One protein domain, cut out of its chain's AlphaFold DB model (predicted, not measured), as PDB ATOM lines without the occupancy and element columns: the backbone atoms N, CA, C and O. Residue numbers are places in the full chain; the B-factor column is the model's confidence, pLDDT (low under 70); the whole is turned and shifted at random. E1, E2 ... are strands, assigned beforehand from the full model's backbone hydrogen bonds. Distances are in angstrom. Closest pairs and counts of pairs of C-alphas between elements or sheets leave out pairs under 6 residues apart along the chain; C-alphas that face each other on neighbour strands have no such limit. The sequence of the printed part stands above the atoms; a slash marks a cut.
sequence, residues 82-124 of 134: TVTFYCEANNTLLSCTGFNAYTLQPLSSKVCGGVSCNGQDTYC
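AT A GLANCE: This is residues 82 to 124 of the 134 residues of an uncharacterized protein of Corallococcus exiguus (UniProt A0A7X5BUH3). A small sandwich of two sheets: a three-stranded sheet, E3, E4 and E5, is face to face with a two-stranded hairpin, E1 and E2, their strands nearly aligned at 16 degrees. The tight turn from E2 to E3 carries the chain from one sheet to the other, and its Phe 99 lies at the opposite end of the domain from Ser 109 in the loop between E3 and E4. The printed part has 43 residues with no named helix and five named strands, in the order E1, E2, E3, E4, E5 along the chain. The larger sheet has the order E3, E4, E5, both sheets are antiparallel, and the class is all strand. The whole is compact, with a radius of gyration of the C-alphas of 9.7 A, and elongated, spanning 28 by 18 by 10 A.

IN THESE COORDINATES: In the larger sheet, E3 is residues 101 to 104, E4 is residues 114 to 117 and E5 is residues 120 to 123. E5 ends with C-alpha 123 at (49.201, -20.667, 8.051). In the smaller sheet, E1 is residues 82 to 87, 16.3 A long from first to last C-alpha, beginning with C-alpha 82 at (44.766, -19.626, -7.035). E2, the longest strand, is residues 92 to 98, 19.8 A long, and ends with C-alpha 98 at (41.454, -24.999, -5.166).

HOW THE PARTS SIT: E3, E4 and E5 form a meander, each strand the antiparallel neighbour of the one before, with E4 the inner strand and E3 and E5 the edge strands. E3 and E4 are a hairpin at 153 degrees, with N 104 and O 114 within hydrogen-bond range at 2.8 A. E4 and E5 are a hairpin at 170 degrees, with N 122 and O 115 within range at 2.8 A. The hairpin of E1 and E2, at 158 degrees, has N 85 and O 94 within range at 2.8 A, and N 94 and O 85 also at 2.8 A. Across the sandwich, two sheets face to face, the closest C-alphas of E2 and E4 are those of Gly 98 and Cys 117, 5.0 A apart. The closest of E1 and E4 are those of Phe 85 and Gly 114, 5.8 A apart, and of E1 and E3 those of Val 83 and Tyr 102, 6.1 A apart. E2 and E3 meet only through their link, and E1 and E5 are apart.

THE WHOLE: The two C-alphas farthest apart are those of Phe 99 and Ser 109, at 29.0 A. The printed part has no cut. The links E1 to E2, E2 to E3 and E4 to E5 are tight, the link E3 to E4, with 9 residues, is short, and no link is long. The mean pLDDT of the printed part is 95.3, and no printed residue is under 70.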
ATOM      1  N   THR A  82      43.500 -19.682  -7.771       96.44
ATOM      2  CA  THR A  82      44.766 -19.626  -7.035       96.44
ATOM      3  C   THR A  82      44.751 -18.405  -6.141       96.44
ATOM      4  O   THR A  82      44.516 -17.294  -6.614       96.44
ATOM      5  N   VAL A  83      45.027 -18.614  -4.860       96.94
ATOM      6  CA  VAL A  83      45.219 -17.540  -3.887       96.94
ATOM      7  C   VAL A  83      46.666 -17.524  -3.436       96.94
ATOM      8  O   VAL A  83      47.359 -18.545  -3.440       96.94
ATOM      9  N   THR A  84      47.133 -16.336  -3.083       97.19
ATOM     10  CA  THR A  84      48.485 -16.131  -2.575       97.19
ATOM     11  C   THR A  84      48.422 -15.272  -1.327       97.19
ATOM     12  O   THR A  84      47.568 -14.394  -1.214       97.19
ATOM     13  N   PHE A  85      49.313 -15.546  -0.385       96.88
ATOM     14  CA  PHE A  85      49.466 -14.778   0.839       96.88
ATOM     15  C   PHE A  85      50.952 -14.641   1.150       96.88
ATOM     16  O   PHE A  85      51.700 -15.619   1.095       96.88
ATOM     17  N   TYR A  86      51.393 -13.429   1.460       96.62
ATOM     18  CA  TYR A  86      52.793 -13.163   1.751       96.62
ATOM     19  C   TYR A  86      53.071 -13.293   3.251       96.62
ATOM     20  O   TYR A  86      52.463 -12.617   4.076       96.62
ATOM     21  N   CYS A  87      54.010 -14.166   3.602       95.06
ATOM     22  CA  CYS A  87      54.450 -14.390   4.967       95.06
ATOM     23  C   CYS A  87      55.645 -13.497   5.299       95.06
ATOM     24  O   CYS A  87      56.790 -13.789   4.948       95.06
ATOM     25  N   GLU A  88      55.391 -12.437   6.059       92.31
ATOM     26  CA  GLU A  88      56.417 -11.480   6.493       92.31
ATOM     27  C   GLU A  88      57.438 -12.069   7.480       92.31
ATOM     28  O   GLU A  88      58.552 -11.555   7.616       92.31
ATOM     29  N   ALA A  89      57.070 -13.135   8.197       91.38
ATOM     30  CA  ALA A  89      57.923 -13.754   9.208       91.38
ATOM     31  C   ALA A  89      59.183 -14.387   8.601       91.38
ATOM     32  O   ALA A  89      60.262 -14.293   9.181       91.38
ATOM     33  N   ASN A  90      59.059 -14.989   7.418       92.44
ATOM     34  CA  ASN A  90      60.138 -15.690   6.725       92.44
ATOM     35  C   ASN A  90      60.368 -15.192   5.286       92.44
ATOM     36  O   ASN A  90      61.181 -15.778   4.578       92.44
ATOM     37  N   ASN A  91      59.682 -14.124   4.864       93.69
ATOM     38  CA  ASN A  91      59.784 -13.541   3.524       93.69
ATOM     39  C   ASN A  91      59.473 -14.574   2.420       93.69
ATOM     40  O   ASN A  91      60.213 -14.723   1.448       93.69
ATOM     41  N   THR A  92      58.388 -15.334   2.600       95.12
ATOM     42  CA  THR A  92      57.938 -16.354   1.635       95.12
ATOM     43  C   THR A  92      56.517 -16.093   1.166       95.12
ATOM     44  O   THR A  92      55.734 -15.443   1.853       95.12
ATOM     45  N   LEU A  93      56.171 -16.604  -0.015       96.50
ATOM     46  CA  LEU A  93      54.811 -16.566  -0.534       96.50
ATOM     47  C   LEU A  93      54.161 -17.935  -0.330       96.50
ATOM     48  O   LEU A  93      54.626 -18.930  -0.887       96.50
ATOM     49  N   LEU A  94      53.076 -17.984   0.436       96.00
ATOM     50  CA  LEU A  94      52.172 -19.125   0.433       96.00
ATOM     51  C   LEU A  94      51.239 -19.004  -0.763       96.00
ATOM     52  O   LEU A  94      50.685 -17.940  -1.033       96.00
ATOM     53  N   SER A  95      51.048 -20.105  -1.475       96.50
ATOM     54  CA  SER A  95      50.083 -20.190  -2.559       96.50
ATOM     55  C   SER A  95      49.393 -21.535  -2.522       96.50
ATOM     56  O   SER A  95      50.017 -22.554  -2.227       96.50
ATOM     57  N   CYS A  96      48.102 -21.532  -2.826       95.50
ATOM     58  CA  CYS A  96      47.364 -22.757  -3.050       95.50
ATOM     59  C   CYS A  96      46.316 -22.543  -4.146       95.50
ATOM     60  O   CYS A  96      45.841 -21.425  -4.369       95.50
ATOM     61  N   THR A  97      45.968 -23.633  -4.828       96.31
ATOM     62  CA  THR A  97      44.962 -23.657  -5.891       96.31
ATOM     63  C   THR A  97      43.853 -24.625  -5.502       96.31
ATOM     64  O   THR A  97      44.122 -25.776  -5.154       96.31
ATOM     65  N   GLY A  98      42.599 -24.181  -5.560       94.31
ATOM     66  CA  GLY A  98      41.454 -24.999  -5.166       94.31
ATOM     67  C   GLY A  98      40.125 -24.458  -5.675       94.31
ATOM     68  O   GLY A  98      40.041 -23.329  -6.141       94.31
ATOM     69  N   PHE A  99      39.076 -25.273  -5.590       91.56
ATOM     70  CA  PHE A  99      37.706 -24.883  -5.956       91.56
ATOM     71  C   PHE A  99      37.063 -23.981  -4.898       91.56
ATOM     72  O   PHE A  99      36.168 -23.205  -5.208       91.56
ATOM     73  N   ASN A 100      37.566 -24.055  -3.664       89.75
ATOM     74  CA  ASN A 100      37.269 -23.133  -2.577       89.75
ATOM     75  C   ASN A 100      38.601 -22.644  -2.005       89.75
ATOM     76  O   ASN A 100      39.162 -23.297  -1.124       89.75
ATOM     77  N   ALA A 101      39.135 -21.563  -2.572       94.69
ATOM     78  CA  ALA A 101      40.425 -20.994  -2.199       94.69
ATOM     79  C   ALA A 101      40.261 -19.560  -1.673       94.69
ATOM     80  O   ALA A 101      39.643 -18.727  -2.336       94.69
ATOM     81  N   TYR A 102      40.804 -19.269  -0.489       95.94
ATOM     82  CA  TYR A 102      40.726 -17.948   0.148       95.94
ATOM     83  C   TYR A 102      41.902 -17.694   1.099       95.94
ATOM     84  O   TYR A 102      42.610 -18.612   1.512       95.94
ATOM     85  N   THR A 103      42.129 -16.426   1.446       96.81
ATOM     86  CA  THR A 103      43.112 -16.037   2.464       96.81
ATOM     87  C   THR A 103      42.528 -16.188   3.862       96.81
ATOM     88  O   THR A 103      41.374 -15.831   4.102       96.81
ATOM     89  N   LEU A 104      43.339 -16.673   4.793       97.00
ATOM     90  CA  LEU A 104      42.971 -16.825   6.196       97.00
ATOM     91  C   LEU A 104      43.249 -15.537   6.973       97.00
ATOM     92  O   LEU A 104      44.248 -14.859   6.734       97.00
ATOM     93  N   GLN A 105      42.376 -15.238   7.932       95.62
ATOM     94  CA  GLN A 105      42.595 -14.178   8.914       95.62
ATOM     95  C   GLN A 105      43.735 -14.543   9.883       95.62
ATOM     96  O   GLN A 105      44.085 -15.726   9.995       95.62
ATOM     97  N   PRO A 106      44.298 -13.557  10.607       95.75
ATOM     98  CA  PRO A 106      45.260 -13.821  11.667       95.75
ATOM     99  C   PRO A 106      44.738 -14.853  12.672       95.75
ATOM    100  O   PRO A 106      43.639 -14.719  13.205       95.75
ATOM    101  N   LEU A 107      45.547 -15.878  12.944       95.81
ATOM    102  CA  LEU A 107      45.251 -16.894  13.959       95.81
ATOM    103  C   LEU A 107      45.632 -16.405  15.364       95.81
ATOM    104  O   LEU A 107      45.043 -16.817  16.359       95.81
ATOM    105  N   SER A 108      46.648 -15.545  15.453       95.25
ATOM    106  CA  SER A 108      47.105 -14.906  16.690       95.25
ATOM    107  C   SER A 108      47.871 -13.622  16.371       95.25
ATOM    108  O   SER A 108      48.141 -13.340  15.204       95.25
ATOM    109  N   SER A 109      48.314 -12.883  17.395       94.75
ATOM    110  CA  SER A 109      49.191 -11.716  17.205       94.75
ATOM    111  C   SER A 109      50.537 -12.061  16.559       94.75
ATOM    112  O   SER A 109      51.212 -11.166  16.065       94.75
ATOM    113  N   LYS A 110      50.939 -13.340  16.530       95.75
ATOM    114  CA  LYS A 110      52.191 -13.788  15.900       95.75
ATOM    115  C   LYS A 110      51.992 -14.504  14.567       95.75
ATOM    116  O   LYS A 110      52.970 -14.667  13.848       95.75
ATOM    117  N   VAL A 111      50.771 -14.923  14.228       96.06
ATOM    118  CA  VAL A 111      50.445 -15.661  12.995       96.06
ATOM    119  C   VAL A 111      49.403 -14.872  12.208       96.06
ATOM    120  O   VAL A 111      48.212 -14.947  12.503       96.06
ATOM    121  N   CYS A 112      49.853 -14.123  11.198       95.31
ATOM    122  CA  CYS A 112      49.054 -13.057  10.572       95.31
ATOM    123  C   CYS A 112      48.090 -13.506   9.482       95.31
ATOM    124  O   CYS A 112      47.393 -12.685   8.896       95.31
ATOM    125  N   GLY A 113      48.034 -14.804   9.217       96.31
ATOM    126  CA  GLY A 113      47.143 -15.368   8.223       96.31
ATOM    127  C   GLY A 113      47.811 -16.494   7.468       96.31
ATOM    128  O   GLY A 113      48.754 -17.133   7.948       96.31
ATOM    129  N   GLY A 114      47.284 -16.747   6.283       97.06
ATOM    130  CA  GLY A 114      47.685 -17.858   5.444       97.06
ATOM    131  C   GLY A 114      46.715 -18.044   4.293       97.06
ATOM    132  O   GLY A 114      46.006 -17.117   3.896       97.06
ATOM    133  N   VAL A 115      46.662 -19.261   3.774       97.75
ATOM    134  CA  VAL A 115      45.765 -19.648   2.685       97.75
ATOM    135  C   VAL A 115      44.973 -20.887   3.083       97.75
ATOM    136  O   VAL A 115      45.494 -21.765   3.767       97.75
ATOM    137  N   SER A 116      43.724 -20.963   2.642       96.44
ATOM    138  CA  SER A 116      42.898 -22.162   2.728       96.44
ATOM    139  C   SER A 116      42.502 -22.591   1.331       96.44
ATOM    140  O   SER A 116      42.030 -21.765   0.548       96.44
ATOM    141  N   CYS A 117      42.692 -23.869   1.017       95.00
ATOM    142  CA  CYS A 117      42.246 -24.454  -0.239       95.00
ATOM    143  C   CYS A 117      41.533 -25.776   0.006       95.00
ATOM    144  O   CYS A 117      42.108 -26.704   0.568       95.00
ATOM    145  N   ASN A 118      40.288 -25.884  -0.462       91.94
ATOM    146  CA  ASN A 118      39.460 -27.090  -0.332       91.94
ATOM    147  C   ASN A 118      39.361 -27.593   1.126       91.94
ATOM    148  O   ASN A 118      39.385 -28.797   1.373       91.94
ATOM    149  N   GLY A 119      39.297 -26.669   2.093       91.12
ATOM    150  CA  GLY A 119      39.243 -26.986   3.525       91.12
ATOM    151  C   GLY A 119      40.579 -27.411   4.145       91.12
ATOM    152  O   GLY A 119      40.587 -27.943   5.251       91.12
ATOM    153  N   GLN A 120      41.699 -27.230   3.441       94.56
ATOM    154  CA  GLN A 120      43.043 -27.402   3.991       94.56
ATOM    155  C   GLN A 120      43.661 -26.037   4.275       94.56
ATOM    156  O   GLN A 120      43.975 -25.286   3.348       94.56
ATOM    157  N   ASP A 121      43.854 -25.747   5.559       96.81
ATOM    158  CA  ASP A 121      44.412 -24.486   6.032       96.81
ATOM    159  C   ASP A 121      45.933 -24.583   6.148       96.81
ATOM    160  O   ASP A 121      46.481 -25.504   6.753       96.81
ATOM    161  N   THR A 122      46.633 -23.608   5.577       96.94
ATOM    162  CA  THR A 122      48.082 -23.451   5.704       96.94
ATOM    163  C   THR A 122      48.382 -22.042   6.186       96.94
ATOM    164  O   THR A 122      48.220 -21.068   5.448       96.94
ATOM    165  N   TYR A 123      48.827 -21.935   7.434       97.00
ATOM    166  CA  TYR A 123      49.201 -20.667   8.051       97.00
ATOM    167  C   TYR A 123      50.666 -20.316   7.798       97.00
ATOM    168  O   TYR A 123      51.528 -21.190   7.682       97.00
ATOM    169  N   CYS A 124      50.953 -19.016   7.768       96.31
ATOM    170  CA  CYS A 124      52.320 -18.525   7.842       96.31
ATOM    171  C   CYS A 124      52.987 -18.951   9.158       96.31
ATOM    172  O   CYS A 124      52.311 -19.090  10.182       96.31
TER     173      CYS A 124